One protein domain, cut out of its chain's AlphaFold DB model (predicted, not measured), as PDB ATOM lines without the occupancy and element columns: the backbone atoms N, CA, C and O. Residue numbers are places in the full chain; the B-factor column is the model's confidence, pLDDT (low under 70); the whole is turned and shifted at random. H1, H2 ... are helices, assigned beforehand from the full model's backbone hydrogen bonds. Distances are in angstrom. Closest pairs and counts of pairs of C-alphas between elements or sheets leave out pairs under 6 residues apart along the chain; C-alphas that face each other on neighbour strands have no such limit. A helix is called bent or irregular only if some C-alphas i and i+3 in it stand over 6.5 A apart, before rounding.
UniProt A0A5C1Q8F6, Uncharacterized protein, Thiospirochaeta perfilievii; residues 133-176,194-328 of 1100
ATOM      1  N   LYS A 133      12.339  41.306 -46.425       82.62
ATOM      2  CA  LYS A 133      13.454  41.950 -45.704       82.62
ATOM      3  C   LYS A 133      14.327  40.916 -45.002       82.62
ATOM      4  O   LYS A 133      15.547  40.984 -45.118       82.62
ATOM      5  N   PHE A 134      13.705  39.927 -44.362       87.44
ATOM      6  CA  PHE A 134      14.429  38.808 -43.777       87.44
ATOM      7  C   PHE A 134      15.269  38.076 -44.825       87.44
ATOM      8  O   PHE A 134      16.461  37.882 -44.620       87.44
ATOM      9  N   LYS A 135      14.684  37.735 -45.983       85.75
ATOM     10  CA  LYS A 135      15.424  37.089 -47.076       85.75
ATOM     11  C   LYS A 135      16.633  37.920 -47.519       85.75
ATOM     12  O   LYS A 135      17.714  37.361 -47.635       85.75
ATOM     13  N   THR A 136      16.468  39.226 -47.732       87.69
ATOM     14  CA  THR A 136      17.565  40.112 -48.158       87.69
ATOM     15  C   THR A 136      18.703  40.148 -47.144       87.69
ATOM     16  O   THR A 136      19.859  40.043 -47.536       87.69
ATOM     17  N   LEU A 137      18.391  40.284 -45.853       90.31
ATOM     18  CA  LEU A 137      19.405  40.291 -44.799       90.31
ATOM     19  C   LEU A 137      20.116  38.933 -44.714       90.31
ATOM     20  O   LEU A 137      21.339  38.886 -44.676       90.31
ATOM     21  N   MET A 138      19.375  37.826 -44.785       90.69
ATOM     22  CA  MET A 138      19.981  36.490 -44.808       90.69
ATOM     23  C   MET A 138      20.875  36.287 -46.044       90.69
ATOM     24  O   MET A 138      21.975  35.760 -45.910       90.69
ATOM     25  N   ASP A 139      20.465  36.762 -47.226       91.25
ATOM     26  CA  ASP A 139      21.281  36.715 -48.450       91.25
ATOM     27  C   ASP A 139      22.548  37.586 -48.323       91.25
ATOM     28  O   ASP A 139      23.624  37.170 -48.741       91.25
ATOM     29  N   GLN A 140      22.458  38.767 -47.700       90.69
ATOM     30  CA  GLN A 140      23.619  39.623 -47.418       90.69
ATOM     31  C   GLN A 140      24.588  38.970 -46.434       90.69
ATOM     32  O   GLN A 140      25.796  38.979 -46.666       90.69
ATOM     33  N   ALA A 141      24.069  38.378 -45.357       91.19
ATOM     34  CA  ALA A 141      24.883  37.625 -44.416       91.19
ATOM     35  C   ALA A 141      25.587  36.461 -45.128       91.19
ATOM     36  O   ALA A 141      26.788  36.286 -44.954       91.19
ATOM     37  N   LEU A 142      24.884  35.733 -46.001       91.19
ATOM     38  CA  LEU A 142      25.455  34.652 -46.804       91.19
ATOM     39  C   LEU A 142      26.559  35.134 -47.765       91.19
ATOM     40  O   LEU A 142      27.563  34.443 -47.925       91.19
ATOM     41  N   GLU A 143      26.429  36.309 -48.385       91.56
ATOM     42  CA  GLU A 143      27.515  36.886 -49.194       91.56
ATOM     43  C   GLU A 143      28.757  37.186 -48.345       91.56
ATOM     44  O   GLU A 143      29.864  36.829 -48.750       91.56
ATOM     45  N   PHE A 144      28.587  37.735 -47.136       91.81
ATOM     46  CA  PHE A 144      29.696  37.900 -46.190       91.81
ATOM     47  C   PHE A 144      30.314  36.557 -45.779       91.81
ATOM     48  O   PHE A 144      31.536  36.457 -45.672       91.81
ATOM     49  N   LEU A 145      29.513  35.496 -45.629       88.56
ATOM     50  CA  LEU A 145      30.031  34.149 -45.365       88.56
ATOM     51  C   LEU A 145      30.887  33.608 -46.512       88.56
ATOM     52  O   LEU A 145      31.935  33.016 -46.252       88.56
ATOM     53  N   LYS A 146      30.495  33.839 -47.772       87.06
ATOM     54  CA  LYS A 146      31.253  33.384 -48.953       87.06
ATOM     55  C   LYS A 146      32.639  34.018 -49.056       87.06
ATOM     56  O   LYS A 146      33.550  33.382 -49.582       87.06
ATOM     57  N   VAL A 147      32.795  35.252 -48.576       88.19
ATOM     58  CA  VAL A 147      34.085  35.965 -48.532       88.19
ATOM     59  C   VAL A 147      34.786  35.861 -47.173       88.19
ATOM     60  O   VAL A 147      35.777  36.547 -46.949       88.19
ATOM     61  N   GLU A 148      34.308  34.981 -46.285       84.56
ATOM     62  CA  GLU A 148      34.874  34.728 -44.950       84.56
ATOM     63  C   GLU A 148      34.851  35.962 -44.007       84.56
ATOM     64  O   GLU A 148      35.603  36.043 -43.033       84.56
ATOM     65  N   GLU A 149      33.943  36.920 -44.236       89.31
ATOM     66  CA  GLU A 149      33.722  38.112 -43.397       89.31
ATOM     67  C   GLU A 149      32.694  37.852 -42.274       89.31
ATOM     68  O   GLU A 149      31.612  38.439 -42.203       89.31
ATOM     69  N   TYR A 150      33.038  36.957 -41.347       88.19
ATOM     70  CA  TYR A 150      32.106  36.441 -40.332       88.19
ATOM     71  C   TYR A 150      31.502  37.494 -39.388       88.19
ATOM     72  O   TYR A 150      30.342  37.368 -39.006       88.19
ATOM     73  N   ASN A 151      32.247  38.541 -39.014       89.12
ATOM     74  CA  ASN A 151      31.724  39.592 -38.129       89.12
ATOM     75  C   ASN A 151      30.601  40.395 -38.795       89.12
ATOM     76  O   ASN A 151      29.576  40.640 -38.164       89.12
ATOM     77  N   ASN A 152      30.764  40.712 -40.082       90.06
ATOM     78  CA  ASN A 152      29.748  41.415 -40.860       90.06
ATOM     79  C   ASN A 152      28.494  40.541 -41.030       90.06
ATOM     80  O   ASN A 152      27.376  41.041 -40.930       90.06
ATOM     81  N   ALA A 153      28.654  39.224 -41.197       92.38
ATOM     82  CA  ALA A 153      27.523  38.293 -41.207       92.38
ATOM     83  C   ALA A 153      26.784  38.239 -39.851       92.38
ATOM     84  O   ALA A 153      25.552  38.269 -39.819       92.38
ATOM     85  N   LEU A 154      27.511  38.205 -38.725       92.69
ATOM     86  CA  LEU A 154      26.921  38.197 -37.377       92.69
ATOM     87  C   LEU A 154      26.159  39.489 -37.052       92.69
ATOM     88  O   LEU A 154      25.104  39.419 -36.421       92.69
ATOM     89  N   ASP A 155      26.651  40.641 -37.511       92.88
ATOM     90  CA  ASP A 155      25.947  41.923 -37.378       92.88
ATOM     91  C   ASP A 155      24.585  41.903 -38.071       92.88
ATOM     92  O   ASP A 155      23.587  42.361 -37.514       92.88
ATOM     93  N   ILE A 156      24.516  41.308 -39.261       92.56
ATOM     94  CA  ILE A 156      23.257  41.166 -39.987       92.56
ATOM     95  C   ILE A 156      22.320  40.169 -39.288       92.56
ATOM     96  O   ILE A 156      21.130  40.456 -39.138       92.56
ATOM     97  N   TYR A 157      22.830  39.044 -38.778       93.62
ATOM     98  CA  TYR A 157      22.003  38.086 -38.035       93.62
ATOM     99  C   TYR A 157      21.430  38.658 -36.733       93.62
ATOM    100  O   TYR A 157      20.290  38.344 -36.386       93.62
ATOM    101  N   LEU A 158      22.147  39.543 -36.035       92.00
ATOM    102  CA  LEU A 158      21.611  40.248 -34.865       92.00
ATOM    103  C   LEU A 158      20.338  41.044 -35.187       92.00
ATOM    104  O   LEU A 158      19.410  41.062 -34.374       92.00
ATOM    105  N   LEU A 159      20.270  41.651 -36.377       90.50
ATOM    106  CA  LEU A 159      19.094  42.390 -36.850       90.50
ATOM    107  C   LEU A 159      17.913  41.459 -37.160       90.50
ATOM    108  O   LEU A 159      16.755  41.830 -36.968       90.50
ATOM    109  N   CYS A 160      18.189  40.241 -37.624       90.31
ATOM    110  CA  CYS A 160      17.167  39.268 -38.004       90.31
ATOM    111  C   CYS A 160      16.408  38.661 -36.808       90.31
ATOM    112  O   CYS A 160      15.266  38.231 -36.971       90.31
ATOM    113  N   LEU A 161      16.990  38.669 -35.603       90.19
ATOM    114  CA  LEU A 161      16.414  38.032 -34.408       90.19
ATOM    115  C   LEU A 161      15.133  38.698 -33.869       90.19
ATOM    116  O   LEU A 161      14.403  38.061 -33.113       90.19
ATOM    117  N   ASP A 162      14.851  39.953 -34.230       87.38
ATOM    118  CA  ASP A 162      13.647  40.688 -33.798       87.38
ATOM    119  C   ASP A 162      12.506  40.688 -34.831       87.38
ATOM    120  O   ASP A 162      11.477  41.333 -34.619       87.38
ATOM    121  N   PHE A 163      12.648  39.984 -35.956       85.19
ATOM    122  CA  PHE A 163      11.622  39.997 -37.001       85.19
ATOM    123  C   PHE A 163      10.275  39.468 -36.502       85.19
ATOM    124  O   PHE A 163      10.212  38.414 -35.880       85.19
ATOM    125  N   HIS A 164       9.190  40.167 -36.846       82.94
ATOM    126  CA  HIS A 164       7.811  39.876 -36.429       82.94
ATOM    127  C   HIS A 164       7.483  40.061 -34.931       82.94
ATOM    128  O   HIS A 164       6.441  39.587 -34.464       82.94
ATOM    129  N   ARG A 165       8.360  40.705 -34.154       83.00
ATOM    130  CA  ARG A 165       8.164  40.871 -32.708       83.00
ATOM    131  C   ARG A 165       6.945  41.734 -32.358       83.00
ATOM    132  O   ARG A 165       6.164  41.344 -31.496       83.00
ATOM    133  N   ASP A 166       6.744  42.845 -33.061       76.75
ATOM    134  CA  ASP A 166       5.642  43.780 -32.793       76.75
ATOM    135  C   ASP A 166       4.270  43.155 -33.114       76.75
ATOM    136  O   ASP A 166       3.295  43.334 -32.384       76.75
ATOM    137  N   GLU A 167       4.178  42.355 -34.177       74.50
ATOM    138  CA  GLU A 167       2.959  41.625 -34.539       74.50
ATOM    139  C   GLU A 167       2.664  40.500 -33.546       74.50
ATOM    140  O   GLU A 167       1.504  40.225 -33.238       74.50
ATOM    141  N   PHE A 168       3.710  39.859 -33.025       76.81
ATOM    142  CA  PHE A 168       3.581  38.887 -31.949       76.81
ATOM    143  C   PHE A 168       3.104  39.550 -30.649       76.81
ATOM    144  O   PHE A 168       2.291  38.958 -29.944       76.81
ATOM    145  N   ASP A 169       3.515  40.789 -30.360       73.62
ATOM    146  CA  ASP A 169       2.991  41.570 -29.234       73.62
ATOM    147  C   ASP A 169       1.501  41.889 -29.384       73.62
ATOM    148  O   ASP A 169       0.729  41.611 -28.464       73.62
ATOM    149  N   LEU A 170       1.092  42.399 -30.550       68.62
ATOM    150  CA  LEU A 170      -0.301  42.761 -30.833       68.62
ATOM    151  C   LEU A 170      -1.237  41.550 -30.774       68.62
ATOM    152  O   LEU A 170      -2.294  41.609 -30.147       68.62
ATOM    153  N   LEU A 171      -0.832  40.421 -31.362       67.56
ATOM    154  CA  LEU A 171      -1.629  39.190 -31.373       67.56
ATOM    155  C   LEU A 171      -1.836  38.609 -29.962       67.56
ATOM    156  O   LEU A 171      -2.833  37.935 -29.704       67.56
ATOM    157  N   MET A 172      -0.914  38.899 -29.041       65.75
ATOM    158  CA  MET A 172      -0.994  38.496 -27.634       65.75
ATOM    159  C   MET A 172      -1.741  39.513 -26.751       65.75
ATOM    160  O   MET A 172      -2.090  39.169 -25.621       65.75
ATOM    161  N   GLU A 173      -2.008  40.729 -27.245       61.00
ATOM    162  CA  GLU A 173      -2.716  41.815 -26.540       61.00
ATOM    163  C   GLU A 173      -4.200  41.954 -26.958       61.00
ATOM    164  O   GLU A 173      -5.048  42.214 -26.104       61.00
ATOM    165  N   ASP A 174      -4.554  41.714 -28.229       48.00
ATOM    166  CA  ASP A 174      -5.883  42.019 -28.813       48.00
ATOM    167  C   ASP A 174      -7.029  41.036 -28.467       48.00
ATOM    168  O   ASP A 174      -8.181  41.216 -28.884       48.00
ATOM    169  N   ASN A 175      -6.776  40.001 -27.663       50.91
ATOM    170  CA  ASN A 175      -7.765  38.957 -27.351       50.91
ATOM    171  C   ASN A 175      -8.879  39.376 -26.364       50.91
ATOM    172  O   ASN A 175      -9.662  38.526 -25.935       50.91
ATOM    173  N   GLU A 176      -9.011  40.663 -26.020       42.69
ATOM    174  CA  GLU A 176     -10.107  41.138 -25.165       42.69
ATOM    175  C   GLU A 176     -11.368  41.614 -25.918       42.69
ATOM    176  O   GLU A 176     -12.423  41.631 -25.281       42.69
ATOM    177  N   SER A 194      -5.472  30.151 -16.405       61.38
ATOM    178  CA  SER A 194      -6.175  30.961 -17.404       61.38
ATOM    179  C   SER A 194      -5.380  31.065 -18.711       61.38
ATOM    180  O   SER A 194      -4.161  31.249 -18.704       61.38
ATOM    181  N   LEU A 195      -6.087  31.029 -19.844       62.66
ATOM    182  CA  LEU A 195      -5.511  31.161 -21.188       62.66
ATOM    183  C   LEU A 195      -4.622  32.419 -21.322       62.66
ATOM    184  O   LEU A 195      -3.569  32.388 -21.952       62.66
ATOM    185  N   ASN A 196      -4.992  33.503 -20.633       64.12
ATOM    186  CA  ASN A 196      -4.225  34.747 -20.603       64.12
ATOM    187  C   ASN A 196      -2.873  34.610 -19.864       64.12
ATOM    188  O   ASN A 196      -1.867  35.191 -20.268       64.12
ATOM    189  N   SER A 197      -2.806  33.803 -18.800       65.31
ATOM    190  CA  SER A 197      -1.540  33.495 -18.111       65.31
ATOM    191  C   SER A 197      -0.569  32.748 -19.036       65.31
ATOM    192  O   SER A 197       0.643  32.973 -19.009       65.31
ATOM    193  N   TYR A 198      -1.115  31.899 -19.904       68.75
ATOM    194  CA  TYR A 198      -0.348  31.107 -20.855       68.75
ATOM    195  C   TYR A 198       0.277  31.960 -21.962       68.75
ATOM    196  O   TYR A 198       1.482  31.873 -22.202       68.75
ATOM    197  N   TYR A 199      -0.516  32.854 -22.562       71.38
ATOM    198  CA  TYR A 199      -0.033  33.808 -23.564       71.38
ATOM    199  C   TYR A 199       1.077  34.710 -23.014       71.38
ATOM    200  O   TYR A 199       2.133  34.848 -23.635       71.38
ATOM    201  N   ASN A 200       0.897  35.241 -21.802       71.94
ATOM    202  CA  ASN A 200       1.910  36.076 -21.154       71.94
ATOM    203  C   ASN A 200       3.203  35.308 -20.843       71.94
ATOM    204  O   ASN A 200       4.302  35.839 -21.015       71.94
ATOM    205  N   THR A 201       3.094  34.050 -20.412       77.56
ATOM    206  CA  THR A 201       4.267  33.208 -20.131       77.56
ATOM    207  C   THR A 201       5.046  32.898 -21.409       77.56
ATOM    208  O   THR A 201       6.272  33.026 -21.418       77.56
ATOM    209  N   LEU A 202       4.352  32.554 -22.499       81.44
ATOM    210  CA  LEU A 202       4.961  32.283 -23.803       81.44
ATOM    211  C   LEU A 202       5.671  33.522 -24.370       81.44
ATOM    212  O   LEU A 202       6.818  33.419 -24.813       81.44
ATOM    213  N   LYS A 203       5.031  34.696 -24.290       82.62
ATOM    214  CA  LYS A 203       5.602  35.985 -24.716       82.62
ATOM    215  C   LYS A 203       6.885  36.315 -23.952       82.62
ATOM    216  O   LYS A 203       7.942  36.491 -24.556       82.62
ATOM    217  N   ASN A 204       6.819  36.315 -22.621       81.44
ATOM    218  CA  ASN A 204       7.961  36.689 -21.784       81.44
ATOM    219  C   ASN A 204       9.136  35.712 -21.914       81.44
ATOM    220  O   ASN A 204      10.287  36.143 -21.970       81.44
ATOM    221  N   SER A 205       8.852  34.409 -21.994       82.75
ATOM    222  CA  SER A 205       9.900  33.392 -22.122       82.75
ATOM    223  C   SER A 205      10.599  33.491 -23.478       82.75
ATOM    224  O   SER A 205      11.824  33.532 -23.525       82.75
ATOM    225  N   SER A 206       9.847  33.658 -24.571       84.50
ATOM    226  CA  SER A 206      10.427  33.815 -25.914       84.50
ATOM    227  C   SER A 206      11.345  35.043 -26.008       84.50
ATOM    228  O   SER A 206      12.414  34.977 -26.609       84.50
ATOM    229  N   TYR A 207      10.982  36.158 -25.364       88.31
ATOM    230  CA  TYR A 207      11.810  37.375 -25.353       88.31
ATOM    231  C   TYR A 207      13.083  37.231 -24.538       88.31
ATOM    232  O   TYR A 207      14.125  37.764 -24.925       88.31
ATOM    233  N   LEU A 208      13.010  36.529 -23.410       88.06
ATOM    234  CA  LEU A 208      14.183  36.270 -22.590       88.06
ATOM    235  C   LEU A 208      15.234  35.486 -23.384       88.06
ATOM    236  O   LEU A 208      16.392  35.897 -23.431       88.06
ATOM    237  N   GLU A 209      14.810  34.414 -24.049       90.94
ATOM    238  CA  GLU A 209      15.680  33.548 -24.846       90.94
ATOM    239  C   GLU A 209      16.308  34.305 -26.039       90.94
ATOM    240  O   GLU A 209      17.525  34.270 -26.229       90.94
ATOM    241  N   VAL A 210      15.525  35.093 -26.789       89.62
ATOM    242  CA  VAL A 210      16.041  35.890 -27.924       89.62
ATOM    243  C   VAL A 210      17.049  36.961 -27.483       89.62
ATOM    244  O   VAL A 210      18.056  37.187 -28.156       89.62
ATOM    245  N   ASN A 211      16.846  37.605 -26.332       90.31
ATOM    246  CA  ASN A 211      17.807  38.592 -25.830       90.31
ATOM    247  C   ASN A 211      19.119  37.949 -25.350       90.31
ATOM    248  O   ASN A 211      20.189  38.541 -25.517       90.31
ATOM    249  N   GLN A 212      19.063  36.732 -24.804       88.56
ATOM    250  CA  GLN A 212      20.264  35.977 -24.433       88.56
ATOM    251  C   GLN A 212      21.110  35.615 -25.662       88.56
ATOM    252  O   GLN A 212      22.336  35.771 -25.618       88.56
ATOM    253  N   ILE A 213      20.471  35.233 -26.776       89.12
ATOM    254  CA  ILE A 213      21.146  34.992 -28.062       89.12
ATOM    255  C   ILE A 213      21.940  36.232 -28.480       89.12
ATOM    256  O   ILE A 213      23.142  36.134 -28.713       89.12
ATOM    257  N   LYS A 214      21.310  37.413 -28.497       91.12
ATOM    258  CA  LYS A 214      21.976  38.659 -28.921       91.12
ATOM    259  C   LYS A 214      23.221  38.975 -28.101       91.12
ATOM    260  O   LYS A 214      24.270  39.271 -28.664       91.12
ATOM    261  N   SER A 215      23.125  38.859 -26.775       88.19
ATOM    262  CA  SER A 215      24.279  39.094 -25.898       88.19
ATOM    263  C   SER A 215      25.437  38.129 -26.176       88.19
ATOM    264  O   SER A 215      26.595  38.539 -26.163       88.19
ATOM    265  N   SER A 216      25.127  36.873 -26.506       86.81
ATOM    266  CA  SER A 216      26.128  35.842 -26.801       86.81
ATOM    267  C   SER A 216      26.809  36.068 -28.159       86.81
ATOM    268  O   SER A 216      27.995  35.777 -28.305       86.81
ATOM    269  N   VAL A 217      26.094  36.627 -29.144       89.19
ATOM    270  CA  VAL A 217      26.662  36.958 -30.465       89.19
ATOM    271  C   VAL A 217      27.675  38.103 -30.371       89.19
ATOM    272  O   VAL A 217      28.728  38.037 -31.000       89.19
ATOM    273  N   GLU A 218      27.419  39.123 -29.550       88.00
ATOM    274  CA  GLU A 218      28.387  40.217 -29.360       88.00
ATOM    275  C   GLU A 218      29.688  39.737 -28.707       88.00
ATOM    276  O   GLU A 218      30.784  40.148 -29.096       88.00
ATOM    277  N   SER A 219      29.600  38.808 -27.752       84.44
ATOM    278  CA  SER A 219      30.788  38.142 -27.213       84.44
ATOM    279  C   SER A 219      31.536  37.359 -28.297       84.44
ATOM    280  O   SER A 219      32.756  37.480 -28.399       84.44
ATOM    281  N   LEU A 220      30.820  36.610 -29.144       85.12
ATOM    282  CA  LEU A 220      31.404  35.822 -30.233       85.12
ATOM    283  C   LEU A 220      32.187  36.681 -31.240       85.12
ATOM    284  O   LEU A 220      33.293  36.301 -31.626       85.12
ATOM    285  N   LYS A 221      31.661  37.847 -31.631       87.44
ATOM    286  CA  LYS A 221      32.340  38.772 -32.560       87.44
ATOM    287  C   LYS A 221      33.719  39.199 -32.054       87.44
ATOM    288  O   LYS A 221      34.705  39.141 -32.787       87.44
ATOM    289  N   ASN A 222      33.815  39.555 -30.772       83.62
ATOM    290  CA  ASN A 222      35.092  39.932 -30.156       83.62
ATOM    291  C   ASN A 222      36.109  38.780 -30.186       83.62
ATOM    292  O   ASN A 222      37.295  39.004 -30.433       83.62
ATOM    293  N   TYR A 223      35.647  37.539 -29.999       78.88
ATOM    294  CA  TYR A 223      36.500  36.354 -30.085       78.88
ATOM    295  C   TYR A 223      37.010  36.080 -31.505       78.88
ATOM    296  O   TYR A 223      38.164  35.686 -31.668       78.88
ATOM    297  N   ILE A 224      36.190  36.315 -32.532       81.44
ATOM    298  CA  ILE A 224      36.593  36.143 -33.936       81.44
ATOM    299  C   ILE A 224      37.714  37.121 -34.310       81.44
ATOM    300  O   ILE A 224      38.699  36.697 -34.913       81.44
ATOM    301  N   ILE A 225      37.608  38.392 -33.907       81.88
ATOM    302  CA  ILE A 225      38.646  39.413 -34.160       81.88
ATOM    303  C   ILE A 225      39.974  38.988 -33.527       81.88
ATOM    304  O   ILE A 225      41.002  38.906 -34.198       81.88
ATOM    305  N   LEU A 226      39.931  38.628 -32.243       76.19
ATOM    306  CA  LEU A 226      41.109  38.199 -31.495       76.19
ATOM    307  C   LEU A 226      41.790  36.971 -32.127       76.19
ATOM    308  O   LEU A 226      43.016  36.846 -32.109       76.19
ATOM    309  N   LEU A 227      41.009  36.060 -32.703       73.19
ATOM    310  CA  LEU A 227      41.512  34.883 -33.405       73.19
ATOM    311  C   LEU A 227      42.187  35.200 -34.734       73.19
ATOM    312  O   LEU A 227      43.239  34.627 -35.026       73.19
ATOM    313  N   GLN A 228      41.597  36.088 -35.531       76.69
ATOM    314  CA  GLN A 228      42.149  36.505 -36.820       76.69
ATOM    315  C   GLN A 228      43.507  37.192 -36.636       76.69
ATOM    316  O   GLN A 228      44.482  36.807 -37.292       76.69
ATOM    317  N   ASP A 229      43.599  38.120 -35.681       74.25
ATOM    318  CA  ASP A 229      44.838  38.830 -35.352       74.25
ATOM    319  C   ASP A 229      45.942  37.858 -34.927       74.25
ATOM    320  O   ASP A 229      47.081  37.913 -35.398       74.25
ATOM    321  N   ASN A 230      45.589  36.899 -34.075       69.94
ATOM    322  CA  ASN A 230      46.529  35.899 -33.602       69.94
ATOM    323  C   ASN A 230      46.962  34.910 -34.702       69.94
ATOM    324  O   ASN A 230      48.133  34.534 -34.751       69.94
ATOM    325  N   MET A 231      46.075  34.509 -35.619       69.50
ATOM    326  CA  MET A 231      46.411  33.598 -36.726       69.50
ATOM    327  C   MET A 231      47.336  34.234 -37.770       69.50
ATOM    328  O   MET A 231      48.222  33.552 -38.294       69.50
ATOM    329  N   ALA A 232      47.189  35.533 -38.046       71.06
ATOM    330  CA  ALA A 232      48.105  36.273 -38.919       71.06
ATOM    331  C   ALA A 232      49.545  36.270 -38.369       71.06
ATOM    332  O   ALA A 232      50.522  36.101 -39.107       71.06
ATOM    333  N   ILE A 233      49.669  36.377 -37.047       64.75
ATOM    334  CA  ILE A 233      50.943  36.309 -36.332       64.75
ATOM    335  C   ILE A 233      51.505  34.877 -36.324       64.75
ATOM    336  O   ILE A 233      52.703  34.674 -36.497       64.75
ATOM    337  N   VAL A 234      50.661  33.861 -36.140       60.88
ATOM    338  CA  VAL A 234      51.100  32.456 -36.137       60.88
ATOM    339  C   VAL A 234      51.600  32.017 -37.517       60.88
ATOM    340  O   VAL A 234      52.601  31.311 -37.596       60.88
ATOM    341  N   ASN A 235      50.968  32.457 -38.608       65.12
ATOM    342  CA  ASN A 235      51.392  32.105 -39.969       65.12
ATOM    343  C   ASN A 235      52.749  32.709 -40.361       65.12
ATOM    344  O   ASN A 235      53.533  32.040 -41.024       65.12
ATOM    345  N   THR A 236      53.049  33.930 -39.915       63.41
ATOM    346  CA  THR A 236      54.330  34.607 -40.192       63.41
ATOM    347  C   THR A 236      55.501  33.992 -39.417       63.41
ATOM    348  O   THR A 236      56.599  33.874 -39.948       63.41
ATOM    349  N   LEU A 237      55.259  33.506 -38.198       56.12
ATOM    350  CA  LEU A 237      56.288  32.920 -37.325       56.12
ATOM    351  C   LEU A 237      56.612  31.440 -37.609       56.12
ATOM    352  O   LEU A 237      57.481  30.869 -36.959       56.12
ATOM    353  N   ILE A 238      55.886  30.786 -38.521       53.69
ATOM    354  CA  ILE A 238      56.092  29.370 -38.883       53.69
ATOM    355  C   ILE A 238      56.941  29.226 -40.158       53.69
ATOM    356  O   ILE A 238      57.552  28.177 -40.367       53.69
ATOM    357  N   GLU A 239      56.995  30.264 -40.998       54.34
ATOM    358  CA  GLU A 239      57.821  30.311 -42.216       54.34
ATOM    359  C   GLU A 239      59.285  30.682 -41.927       54.34
ATOM    360  O   GLU A 239      60.187  30.274 -42.659       54.34
ATOM    361  N   GLU A 240      59.533  31.390 -40.827       49.94
ATOM    362  CA  GLU A 240      60.860  31.622 -40.264       49.94
ATOM    363  C   GLU A 240      61.147  30.501 -39.250       49.94
ATOM    364  O   GLU A 240      60.271  30.132 -38.474       49.94
ATOM    365  N   GLU A 241      62.344  29.904 -39.239       50.91
ATOM    366  CA  GLU A 241      62.680  28.699 -38.444       50.91
ATOM    367  C   GLU A 241      62.483  28.839 -36.899       50.91
ATOM    368  O   GLU A 241      62.689  27.877 -36.149       50.91
ATOM    369  N   GLU A 242      61.994  29.980 -36.399       51.12
ATOM    370  CA  GLU A 242      61.769  30.336 -34.993       51.12
ATOM    371  C   GLU A 242      60.278  30.524 -34.621       51.12
ATOM    372  O   GLU A 242      59.757  31.634 -34.544       51.12
ATOM    373  N   ILE A 243      59.584  29.445 -34.246       53.88
ATOM    374  CA  ILE A 243      58.272  29.580 -33.590       53.88
ATOM    375  C   ILE A 243      58.427  30.015 -32.127       53.88
ATOM    376  O   ILE A 243      59.013  29.296 -31.307       53.88
ATOM    377  N   ASN A 244      57.745  31.106 -31.760       59.66
ATOM    378  CA  ASN A 244      57.475  31.471 -30.369       59.66
ATOM    379  C   ASN A 244      56.233  30.735 -29.824       59.66
ATOM    380  O   ASN A 244      55.083  31.098 -30.078       59.66
ATOM    381  N   ASN A 245      56.474  29.697 -29.027       55.31
ATOM    382  CA  ASN A 245      55.434  28.842 -28.457       55.31
ATOM    383  C   ASN A 245      54.565  29.517 -27.375       55.31
ATOM    384  O   ASN A 245      53.451  29.056 -27.140       55.31
ATOM    385  N   GLU A 246      55.013  30.601 -26.726       57.09
ATOM    386  CA  GLU A 246      54.175  31.337 -25.760       57.09
ATOM    387  C   GLU A 246      53.023  32.059 -26.452       57.09
ATOM    388  O   GLU A 246      51.902  32.077 -25.945       57.09
ATOM    389  N   ARG A 247      53.278  32.597 -27.648       62.19
ATOM    390  CA  ARG A 247      52.261  33.324 -28.407       62.19
ATOM    391  C   ARG A 247      51.171  32.376 -28.898       62.19
ATOM    392  O   ARG A 247      49.997  32.652 -28.683       62.19
ATOM    393  N   LEU A 248      51.563  31.198 -29.386       61.06
ATOM    394  CA  LEU A 248      50.641  30.100 -29.698       61.06
ATOM    395  C   LEU A 248      49.794  29.673 -28.490       61.06
ATOM    396  O   LEU A 248      48.589  29.502 -28.630       61.06
ATOM    397  N   VAL A 249      50.384  29.541 -27.298       59.88
ATOM    398  CA  VAL A 249      49.629  29.192 -26.079       59.88
ATOM    399  C   VAL A 249      48.649  30.301 -25.678       59.88
ATOM    400  O   VAL A 249      47.505  29.995 -25.357       59.88
ATOM    401  N   SER A 250      49.035  31.577 -25.773       61.66
ATOM    402  CA  SER A 250      48.137  32.706 -25.469       61.66
ATOM    403  C   SER A 250      46.937  32.788 -26.421       61.66
ATOM    404  O   SER A 250      45.809  33.030 -25.995       61.66
ATOM    405  N   THR A 251      47.152  32.486 -27.705       66.62
ATOM    406  CA  THR A 251      46.076  32.370 -28.691       66.62
ATOM    407  C   THR A 251      45.112  31.240 -28.331       66.62
ATOM    408  O   THR A 251      43.901  31.407 -28.436       66.62
ATOM    409  N   LEU A 252      45.616  30.106 -27.840       63.28
ATOM    410  CA  LEU A 252      44.775  28.976 -27.435       63.28
ATOM    411  C   LEU A 252      43.969  29.252 -26.159       63.28
ATOM    412  O   LEU A 252      42.837  28.788 -26.038       63.28
ATOM    413  N   GLU A 253      44.512  30.018 -25.216       63.81
ATOM    414  CA  GLU A 253      43.771  30.427 -24.017       63.81
ATOM    415  C   GLU A 253      42.611  31.370 -24.358       63.81
ATOM    416  O   GLU A 253      41.533  31.237 -23.775       63.81
ATOM    417  N   SER A 254      42.786  32.245 -25.354       65.44
ATOM    418  CA  SER A 254      41.736  33.177 -25.786       65.44
ATOM    419  C   SER A 254      40.499  32.528 -26.418       65.44
ATOM    420  O   SER A 254      39.477  33.191 -26.545       65.44
ATOM    421  N   ILE A 255      40.554  31.244 -26.782       67.69
ATOM    422  CA  ILE A 255      39.442  30.535 -27.443       67.69
ATOM    423  C   ILE A 255      38.755  29.491 -26.562       67.69
ATOM    424  O   ILE A 255      37.920  28.720 -27.033       67.69
ATOM    425  N   LYS A 256      39.099  29.448 -25.274       67.62
ATOM    426  CA  LYS A 256      38.622  28.419 -24.343       67.62
ATOM    427  C   LYS A 256      37.138  28.546 -23.971       67.62
ATOM    428  O   LYS A 256      36.538  27.539 -23.617       67.62
ATOM    429  N   GLU A 257      36.553  29.740 -24.061       70.50
ATOM    430  CA  GLU A 257      35.143  30.004 -23.704       70.50
ATOM    431  C   GLU A 257      34.150  29.704 -24.843       70.50
ATOM    432  O   GLU A 257      32.940  29.662 -24.637       70.50
ATOM    433  N   ILE A 258      34.645  29.464 -26.059       70.19
ATOM    434  CA  ILE A 258      33.822  29.295 -27.265       70.19
ATOM    435  C   ILE A 258      32.877  28.082 -27.194       70.19
ATOM    436  O   ILE A 258      31.724  28.209 -27.610       70.19
ATOM    437  N   PRO A 259      33.277  26.922 -26.642       69.25
ATOM    438  CA  PRO A 259      32.355  25.801 -26.501       69.25
ATOM    439  C   PRO A 259      31.161  26.070 -25.578       69.25
ATOM    440  O   PRO A 259      30.053  25.626 -25.873       69.25
ATOM    441  N   ASP A 260      31.360  26.835 -24.503       72.88
ATOM    442  CA  ASP A 260      30.274  27.201 -23.586       72.88
ATOM    443  C   ASP A 260      29.250  28.112 -24.290       72.88
ATOM    444  O   ASP A 260      28.044  28.011 -24.058       72.88
ATOM    445  N   ILE A 261      29.719  28.954 -25.217       74.88
ATOM    446  CA  ILE A 261      28.867  29.794 -26.068       74.88
ATOM    447  C   ILE A 261      28.016  28.927 -27.020       74.88
ATOM    448  O   ILE A 261      26.825  29.193 -27.190       74.88
ATOM    449  N   ILE A 262      28.583  27.863 -27.602       73.62
ATOM    450  CA  ILE A 262      27.874  26.938 -28.513       73.62
ATOM    451  C   ILE A 262      26.769  26.164 -27.803       73.62
ATOM    452  O   ILE A 262      25.640  26.076 -28.298       73.62
ATOM    453  N   ASP A 263      27.093  25.600 -26.641       76.06
ATOM    454  CA  ASP A 263      26.135  24.859 -25.824       76.06
ATOM    455  C   ASP A 263      24.958  25.762 -25.421       76.06
ATOM    456  O   ASP A 263      23.796  25.345 -25.475       76.06
ATOM    457  N   ASN A 264      25.234  27.036 -25.124       81.00
ATOM    458  CA  ASN A 264      24.195  28.019 -24.838       81.00
ATOM    459  C   ASN A 264      23.261  28.249 -26.041       81.00
ATOM    460  O   ASN A 264      22.045  28.123 -25.898       81.00
ATOM    461  N   PHE A 265      23.795  28.505 -27.241       82.75
ATOM    462  CA  PHE A 265      22.961  28.702 -28.437       82.75
ATOM    463  C   PHE A 265      22.097  27.478 -28.764       82.75
ATOM    464  O   PHE A 265      20.910  27.624 -29.056       82.75
ATOM    465  N   THR A 266      22.657  26.273 -28.650       79.06
ATOM    466  CA  THR A 266      21.937  25.023 -28.947       79.06
ATOM    467  C   THR A 266      20.781  24.791 -27.967       79.06
ATOM    468  O   THR A 266      19.669  24.444 -28.373       79.06
ATOM    469  N   LYS A 267      21.004  25.047 -26.670       83.56
ATOM    470  CA  LYS A 267      19.957  24.961 -25.637       83.56
ATOM    471  C   LYS A 267      18.835  25.960 -25.870       83.56
ATOM    472  O   LYS A 267      17.666  25.603 -25.723       83.56
ATOM    473  N   ILE A 268      19.183  27.197 -26.218       83.38
ATOM    474  CA  ILE A 268      18.187  28.231 -26.493       83.38
ATOM    475  C   ILE A 268      17.356  27.850 -27.727       83.38
ATOM    476  O   ILE A 268      16.129  27.966 -27.695       83.38
ATOM    477  N   ASN A 269      17.987  27.314 -28.775       82.62
ATOM    478  CA  ASN A 269      17.280  26.899 -29.983       82.62
ATOM    479  C   ASN A 269      16.203  25.838 -29.715       82.62
ATOM    480  O   ASN A 269      15.061  25.970 -30.157       82.62
ATOM    481  N   SER A 270      16.546  24.816 -28.922       83.50
ATOM    482  CA  SER A 270      15.599  23.765 -28.533       83.50
ATOM    483  C   SER A 270      14.367  24.344 -27.833       83.50
ATOM    484  O   SER A 270      13.245  23.949 -28.144       83.50
ATOM    485  N   LYS A 271      14.549  25.318 -26.933       85.88
ATOM    486  CA  LYS A 271      13.426  25.961 -26.234       85.88
ATOM    487  C   LYS A 271      12.525  26.755 -27.181       85.88
ATOM    488  O   LYS A 271      11.308  26.726 -27.024       85.88
ATOM    489  N   LEU A 272      13.096  27.459 -28.161       85.19
ATOM    490  CA  LEU A 272      12.308  28.199 -29.156       85.19
ATOM    491  C   LEU A 272      11.459  27.252 -30.017       85.19
ATOM    492  O   LEU A 272      10.309  27.568 -30.328       85.19
ATOM    493  N   PHE A 273      11.978  26.068 -30.351       82.31
ATOM    494  CA  PHE A 273      11.196  25.043 -31.042       82.31
ATOM    495  C   PHE A 273      10.000  24.572 -30.199       82.31
ATOM    496  O   PHE A 273       8.869  24.562 -30.697       82.31
ATOM    497  N   ASP A 274      10.225  24.284 -28.913       81.25
ATOM    498  CA  ASP A 274       9.168  23.887 -27.972       81.25
ATOM    499  C   ASP A 274       8.081  24.969 -27.855       81.25
ATOM    500  O   ASP A 274       6.884  24.672 -27.860       81.25
ATOM    501  N   TYR A 275       8.471  26.247 -27.821       83.94
ATOM    502  CA  TYR A 275       7.538  27.379 -27.785       83.94
ATOM    503  C   TYR A 275       6.682  27.495 -29.052       83.94
ATOM    504  O   TYR A 275       5.507  27.855 -28.973       83.94
ATOM    505  N   ASN A 276       7.229  27.145 -30.215       79.56
ATOM    506  CA  ASN A 276       6.480  27.115 -31.470       79.56
ATOM    507  C   ASN A 276       5.460  25.963 -31.512       79.56
ATOM    508  O   ASN A 276       4.336  26.151 -31.984       79.56
ATOM    509  N   GLU A 277       5.815  24.785 -30.989       78.00
ATOM    510  CA  GLU A 277       4.865  23.675 -30.838       78.00
ATOM    511  C   GLU A 277       3.733  24.063 -29.877       78.00
ATOM    512  O   GLU A 277       2.555  23.812 -30.143       78.00
ATOM    513  N   LEU A 278       4.081  24.748 -28.790       74.19
ATOM    514  CA  LEU A 278       3.133  25.251 -27.809       74.19
ATOM    515  C   LEU A 278       2.145  26.259 -28.404       74.19
ATOM    516  O   LEU A 278       0.937  26.148 -28.187       74.19
ATOM    517  N   PHE A 279       2.649  27.203 -29.198       74.19
ATOM    518  CA  PHE A 279       1.843  28.197 -29.904       74.19
ATOM    519  C   PHE A 279       0.794  27.545 -30.823       74.19
ATOM    520  O   PHE A 279      -0.356  27.989 -30.867       74.19
ATOM    521  N   SER A 280       1.156  26.450 -31.500       67.50
ATOM    522  CA  SER A 280       0.257  25.722 -32.410       67.50
ATOM    523  C   SER A 280      -0.924  25.037 -31.714       67.50
ATOM    524  O   SER A 280      -1.951  24.790 -32.345       67.50
ATOM    525  N   LYS A 281      -0.793  24.744 -30.412       65.75
ATOM    526  CA  LYS A 281      -1.827  24.084 -29.597       65.75
ATOM    527  C   LYS A 281      -2.853  25.062 -29.023       65.75
ATOM    528  O   LYS A 281      -3.975  24.657 -28.743       65.75
ATOM    529  N   ILE A 282      -2.476  26.327 -28.831       63.53
ATOM    530  CA  ILE A 282      -3.322  27.355 -28.192       63.53
ATOM    531  C   ILE A 282      -4.022  28.287 -29.186       63.53
ATOM    532  O   ILE A 282      -4.883  29.066 -28.789       63.53
ATOM    533  N   THR A 283      -3.657  28.215 -30.465       64.50
ATOM    534  CA  THR A 283      -4.235  29.026 -31.543       64.50
ATOM    535  C   THR A 283      -5.014  28.138 -32.523       64.50
ATOM    536  O   THR A 283      -5.960  27.466 -32.119       64.50
ATOM    537  N   ILE A 284      -4.648  28.128 -33.808       56.56
ATOM    538  CA  ILE A 284      -5.218  27.241 -34.828       56.56
ATOM    539  C   ILE A 284      -4.286  26.037 -34.966       56.56
ATOM    540  O   ILE A 284      -3.079  26.215 -35.144       56.56
ATOM    541  N   GLU A 285      -4.836  24.822 -34.918       43.38
ATOM    542  CA  GLU A 285      -4.054  23.584 -34.997       43.38
ATOM    543  C   GLU A 285      -3.147  23.577 -36.245       43.38
ATOM    544  O   GLU A 285      -3.606  23.729 -37.379       43.38
ATOM    545  N   GLY A 286      -1.833  23.445 -36.024       46.47
ATOM    546  CA  GLY A 286      -0.811  23.459 -37.078       46.47
ATOM    547  C   GLY A 286      -0.269  24.840 -37.475       46.47
ATOM    548  O   GLY A 286       0.618  24.912 -38.329       46.47
ATOM    549  N   SER A 287      -0.742  25.929 -36.863       56.84
ATOM    550  CA  SER A 287      -0.177  27.272 -37.069       56.84
ATOM    551  C   SER A 287       1.082  27.507 -36.220       56.84
ATOM    552  O   SER A 287       1.229  26.950 -35.137       56.84
ATOM    553  N   LYS A 288       2.030  28.308 -36.721       65.62
ATOM    554  CA  LYS A 288       3.296  28.637 -36.037       65.62
ATOM    555  C   LYS A 288       3.407  30.141 -35.815       65.62
ATOM    556  O   LYS A 288       2.857  30.915 -36.596       65.62
ATOM    557  N   SER A 289       4.151  30.554 -34.788       80.12
ATOM    558  CA  SER A 289       4.448  31.972 -34.567       80.12
ATOM    559  C   SER A 289       5.487  32.446 -35.578       80.12
ATOM    560  O   SER A 289       6.559  31.848 -35.694       80.12
ATOM    561  N   ASN A 290       5.196  33.538 -36.288       81.94
ATOM    562  CA  ASN A 290       6.153  34.133 -37.219       81.94
ATOM    563  C   ASN A 290       7.401  34.649 -36.478       81.94
ATOM    564  O   ASN A 290       8.506  34.359 -36.916       81.94
ATOM    565  N   PHE A 291       7.258  35.300 -35.317       87.19
ATOM    566  CA  PHE A 291       8.401  35.780 -34.522       87.19
ATOM    567  C   PHE A 291       9.360  34.647 -34.135       87.19
ATOM    568  O   PHE A 291      10.547  34.677 -34.454       87.19
ATOM    569  N   ILE A 292       8.825  33.593 -33.515       87.75
ATOM    570  CA  ILE A 292       9.638  32.469 -33.031       87.75
ATOM    571  C   ILE A 292      10.257  31.713 -34.216       87.75
ATOM    572  O   ILE A 292      11.429  31.352 -34.183       87.75
ATOM    573  N   THR A 293       9.498  31.517 -35.300       86.69
ATOM    574  CA  THR A 293       9.986  30.809 -36.496       86.69
ATOM    575  C   THR A 293      11.156  31.531 -37.162       86.69
ATOM    576  O   THR A 293      12.130  30.885 -37.542       86.69
ATOM    577  N   TYR A 294      11.090  32.855 -37.301       89.31
ATOM    578  CA  TYR A 294      12.154  33.628 -37.943       89.31
ATOM    579  C   TYR A 294      13.399  33.755 -37.047       89.31
ATOM    580  O   TYR A 294      14.521  33.696 -37.557       89.31
ATOM    581  N   ALA A 295      13.234  33.814 -35.721       89.88
ATOM    582  CA  ALA A 295      14.352  33.733 -34.781       89.88
ATOM    583  C   ALA A 295      15.096  32.385 -34.886       89.88
ATOM    584  O   ALA A 295      16.321  32.372 -34.997       89.88
ATOM    585  N   THR A 296      14.370  31.262 -34.949       89.12
ATOM    586  CA  THR A 296      14.964  29.929 -35.173       89.12
ATOM    587  C   THR A 296      15.689  29.845 -36.519       89.12
ATOM    588  O   THR A 296      16.827  29.392 -36.571       89.12
ATOM    589  N   LEU A 297      15.087  30.347 -37.606       89.25
ATOM    590  CA  LEU A 297      15.722  30.363 -38.935       89.25
ATOM    591  C   LEU A 297      17.015  31.193 -38.979       89.25
ATOM    592  O   LEU A 297      17.928  30.853 -39.720       89.25
ATOM    593  N   THR A 298      17.103  32.267 -38.195       91.38
ATOM    594  CA  THR A 298      18.331  33.076 -38.072       91.38
ATOM    595  C   THR A 298      19.447  32.298 -37.371       91.38
ATOM    596  O   THR A 298      20.628  32.445 -37.691       91.38
ATOM    597  N   LEU A 299      19.070  31.470 -36.396       89.56
ATOM    598  CA  LEU A 299      20.009  30.698 -35.596       89.56
ATOM    599  C   LEU A 299      20.556  29.486 -36.363       89.56
ATOM    600  O   LEU A 299      21.774  29.309 -36.424       89.56
ATOM    601  N   ASP A 300      19.654  28.697 -36.955       85.94
ATOM    602  CA  ASP A 300      19.953  27.428 -37.636       85.94
ATOM    603  C   ASP A 300      20.340  27.587 -39.110       85.94
ATOM    604  O   ASP A 300      21.008  26.713 -39.658       85.94
ATOM    605  N   GLY A 301      19.905  28.673 -39.751       85.94
ATOM    606  CA  GLY A 301      20.002  28.854 -41.198       85.94
ATOM    607  C   GLY A 301      18.797  28.307 -41.971       85.94
ATOM    608  O   GLY A 301      17.964  27.548 -41.460       85.94
ATOM    609  N   ARG A 302      18.666  28.714 -43.239       87.50
ATOM    610  CA  ARG A 302      17.619  28.222 -44.150       87.50
ATOM    611  C   ARG A 302      18.000  26.842 -44.701       87.50
ATOM    612  O   ARG A 302      19.139  26.591 -45.060       87.50
ATOM    613  N   SER A 303      17.012  25.962 -44.876       67.81
ATOM    614  CA  SER A 303      17.184  24.528 -45.198       67.81
ATOM    615  C   SER A 303      17.903  24.166 -46.511       67.81
ATOM    616  O   SER A 303      18.077  22.979 -46.788       67.81
ATOM    617  N   GLN A 304      18.274  25.142 -47.340       67.94
ATOM    618  CA  GLN A 304      18.933  24.934 -48.635       67.94
ATOM    619  C   GLN A 304      20.343  25.526 -48.698       67.94
ATOM    620  O   GLN A 304      21.036  25.283 -49.682       67.94
ATOM    621  N   GLU A 305      20.763  26.275 -47.680       73.38
ATOM    622  CA  GLU A 305      22.001  27.048 -47.696       73.38
ATOM    623  C   GLU A 305      22.794  26.800 -46.409       73.38
ATOM    624  O   GLU A 305      22.247  26.533 -45.341       73.38
ATOM    625  N   GLU A 306      24.111  26.870 -46.527       82.81
ATOM    626  CA  GLU A 306      25.059  26.719 -45.430       82.81
ATOM    627  C   GLU A 306      25.255  28.082 -44.734       82.81
ATOM    628  O   GLU A 306      26.146  28.857 -45.077       82.81
ATOM    629  N   GLU A 307      24.354  28.426 -43.808       88.19
ATOM    630  CA  GLU A 307      24.255  29.767 -43.211       88.19
ATOM    631  C   GLU A 307      23.658  29.763 -41.792       88.19
ATOM    632  O   GLU A 307      23.262  28.725 -41.273       88.19
ATOM    633  N   GLY A 308      23.579  30.938 -41.161       89.38
ATOM    634  CA  GLY A 308      23.062  31.116 -39.803       89.38
ATOM    635  C   GLY A 308      24.169  31.225 -38.756       89.38
ATOM    636  O   GLY A 308      25.345  30.946 -39.010       89.38
ATOM    637  N   ILE A 309      23.793  31.649 -37.549       89.56
ATOM    638  CA  ILE A 309      24.749  31.876 -36.451       89.56
ATOM    639  C   ILE A 309      25.469  30.569 -36.087       89.56
ATOM    640  O   ILE A 309      26.692  30.556 -35.944       89.56
ATOM    641  N   LEU A 310      24.736  29.456 -35.988       84.00
ATOM    642  CA  LEU A 310      25.328  28.156 -35.668       84.00
ATOM    643  C   LEU A 310      26.242  27.640 -36.785       84.00
ATOM    644  O   LEU A 310      27.256  27.012 -36.488       84.00
ATOM    645  N   TYR A 311      25.949  27.945 -38.051       85.38
ATOM    646  CA  TYR A 311      26.828  27.579 -39.160       85.38
ATOM    647  C   TYR A 311      28.178  28.299 -39.094       85.38
ATOM    648  O   TYR A 311      29.213  27.655 -39.265       85.38
ATOM    649  N   ILE A 312      28.202  29.603 -38.790       84.56
ATOM    650  CA  ILE A 312      29.460  30.353 -38.596       84.56
ATOM    651  C   ILE A 312      30.317  29.665 -37.544       84.56
ATOM    652  O   ILE A 312      31.506  29.421 -37.747       84.56
ATOM    653  N   ILE A 313      29.700  29.316 -36.421       76.06
ATOM    654  CA  ILE A 313      30.418  28.712 -35.313       76.06
ATOM    655  C   ILE A 313      30.919  27.304 -35.689       76.06
ATOM    656  O   ILE A 313      32.080  26.968 -35.460       76.06
ATOM    657  N   ASN A 314      30.091  26.500 -36.351       72.62
ATOM    658  CA  ASN A 314      30.448  25.134 -36.735       72.62
ATOM    659  C   ASN A 314      31.418  25.053 -37.930       72.62
ATOM    660  O   ASN A 314      32.069  24.025 -38.110       72.62
ATOM    661  N   SER A 315      31.559  26.112 -38.731       73.81
ATOM    662  CA  SER A 315      32.470  26.157 -39.888       73.81
ATOM    663  C   SER A 315      33.830  26.785 -39.557       73.81
ATOM    664  O   SER A 315      34.872  26.294 -40.002       73.81
ATOM    665  N   LEU A 316      33.845  27.846 -38.747       73.44
ATOM    666  CA  LEU A 316      35.026  28.682 -38.541       73.44
ATOM    667  C   LEU A 316      36.064  28.050 -37.609       73.44
ATOM    668  O   LEU A 316      37.240  27.901 -37.958       73.44
ATOM    669  N   PHE A 317      35.641  27.672 -36.404       70.25
ATOM    670  CA  PHE A 317      36.565  27.244 -35.352       70.25
ATOM    671  C   PHE A 317      37.235  25.895 -35.642       70.25
ATOM    672  O   PHE A 317      38.450  25.796 -35.442       70.25
ATOM    673  N   PRO A 318      36.539  24.879 -36.195       66.31
ATOM    674  CA  PRO A 318      37.191  23.627 -36.569       66.31
ATOM    675  C   PRO A 318      38.301  23.813 -37.610       66.31
ATOM    676  O   PRO A 318      39.329  23.139 -37.531       66.31
ATOM    677  N   ARG A 319      38.145  24.750 -38.557       69.69
ATOM    678  CA  ARG A 319      39.157  25.046 -39.584       69.69
ATOM    679  C   ARG A 319      40.428  25.635 -38.974       69.69
ATOM    680  O   ARG A 319      41.514  25.132 -39.259       69.69
ATOM    681  N   TYR A 320      40.301  26.627 -38.094       70.69
ATOM    682  CA  TYR A 320      41.452  27.230 -37.411       70.69
ATOM    683  C   TYR A 320      42.169  26.249 -36.485       70.69
ATOM    684  O   TYR A 320      43.395  26.148 -36.512       70.69
ATOM    685  N   ILE A 321      41.415  25.468 -35.708       66.88
ATOM    686  CA  ILE A 321      41.999  24.479 -34.799       66.88
ATOM    687  C   ILE A 321      42.731  23.383 -35.592       66.88
ATOM    688  O   ILE A 321      43.851  23.014 -35.238       66.88
ATOM    689  N   ASN A 322      42.156  22.898 -36.700       65.19
ATOM    690  CA  ASN A 322      42.799  21.899 -37.561       65.19
ATOM    691  C   ASN A 322      44.089  22.415 -38.219       65.19
ATOM    692  O   ASN A 322      45.046  21.645 -38.358       65.19
ATOM    693  N   ASP A 323      44.131  23.690 -38.607       69.12
ATOM    694  CA  ASP A 323      45.314  24.320 -39.201       69.12
ATOM    695  C   ASP A 323      46.455  24.462 -38.174       69.12
ATOM    696  O   ASP A 323      47.577  24.013 -38.426       69.12
ATOM    697  N   ILE A 324      46.152  24.952 -36.963       68.94
ATOM    698  CA  ILE A 324      47.120  25.064 -35.855       68.94
ATOM    699  C   ILE A 324      47.689  23.686 -35.477       68.94
ATOM    700  O   ILE A 324      48.907  23.516 -35.372       68.94
ATOM    701  N   VAL A 325      46.825  22.675 -35.318       66.25
ATOM    702  CA  VAL A 325      47.232  21.302 -34.967       66.25
ATOM    703  C   VAL A 325      48.141  20.700 -36.040       66.25
ATOM    704  O   VAL A 325      49.184  20.129 -35.720       66.25
ATOM    705  N   SER A 326      47.785  20.840 -37.318       64.31
ATOM    706  CA  SER A 326      48.547  20.238 -38.421       64.31
ATOM    707  C   SER A 326      49.925  20.888 -38.598       64.31
ATOM    708  O   SER A 326      50.905  20.192 -38.876       64.31
ATOM    709  N   LYS A 327      50.034  22.201 -38.366       70.12
ATOM    710  CA  LYS A 327      51.308  22.938 -38.408       70.12
ATOM    711  C   LYS A 327      52.233  22.580 -37.240       70.12
ATOM    712  O   LYS A 327      53.415  22.314 -37.461       70.12
ATOM    713  N   LEU A 328      51.698  22.482 -36.021       66.19
ATOM    714  CA  LEU A 328      52.463  22.060 -34.840       66.19
ATOM    715  C   LEU A 328      52.995  20.626 -34.979       66.19
ATOM    716  O   LEU A 328      54.157  20.358 -34.668       66.19
TER     717      LEU A 328
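This is residues 133 to 176 and 194 to 328 of the 1100 residues of an uncharacterized protein of Thiospirochaeta perfilievii (UniProt A0A5C1Q8F6). A long rod of helices lying nearly parallel to its axis: H4 runs along nearly the whole length, H5 and H6 follow one another back along it, H7 and H8 lie end to end, with H7 beside H6 and H8 running on past the first residues of H6 towards the end of the rod where H5 lies, and H2 and H3 make a further row. H1 folds against H2 on the side away from H4. The printed part has 179 residues with eight named helices, H1 to H8 in chain order, and no named strand; the class is all helix. The whole is loose, with a radius of gyration of the C-alphas of 20.0 A and spans of 74 by 29 by 21 A.

H4, residues 195 to 239, is the longest helix. With residues 202 to 220 alone it touches H6, residues 258 to 282, opposite ways at a shallow tilt of 25 degrees; the closest C-alphas, of Glu 209 and Ile 268, are 6.1 A apart. With residues 214 to 225 alone it touches H2, residues 150 to 160, closest at Asn 151 and Lys 221, C-alphas 5.7 A apart. H5, residues 245 to 253, forms a hairpin with H4, the closest C-alphas being Asn 230 and Thr 251 at 6.1 A. H7, residues 290 to 300, forms a hairpin with H6, closest at Leu 272 and Ile 292, C-alphas 6.4 A apart. H8, residues 309 to 328, touches H7 with residues 309 to 311 alone, the same way at a shallow tilt of 10 degrees; the C-alphas of Leu 299 and Ile 309 come closest, at 5.0 A. H2, H4, H6, H7 and H8 form a bundle, a group of helices side by side. H3, residues 165 to 173, touches H7 only at their ends, closest at Arg 165 and Phe 291, C-alphas 5.4 A apart. H1, residues 133 to 146, forms a hairpin with H2, closest at Ala 141 and Ala 153, C-alphas 4.2 A apart; H1 and H4 are apart. Every O i to N i+4 pair is within hydrogen-bond range in H1, H3, H5, H6 and H7, against 6 of 7 in H2, 39 of 41 in H4 and 13 of 16 in H8.

H4 is 66.7 A long, from C-alpha 195 at (-5.511, 31.161, -21.188) to C-alpha 239 at (57.821, 30.311, -42.216). H6 measures 37.2 A, H8 29.4 A and H1 20.0 A. H8 ends at C-alpha 328, (52.463, 22.060, -34.840), and is irregular, but only just: C-alphas 314 and 317 are 6.6 A apart.

The two C-alphas farthest apart, of Glu 176 and Glu 241, are 75.0 A apart. Residues 177 to 193 are not printed, and C-alphas 176 and 194 are 13.4 A apart across this cut, between H3 and H4. Of the links printed whole, none is long. Mean pLDDT of the printed part is 76.5; 59 residues are under 70, among them residues 233 to 256.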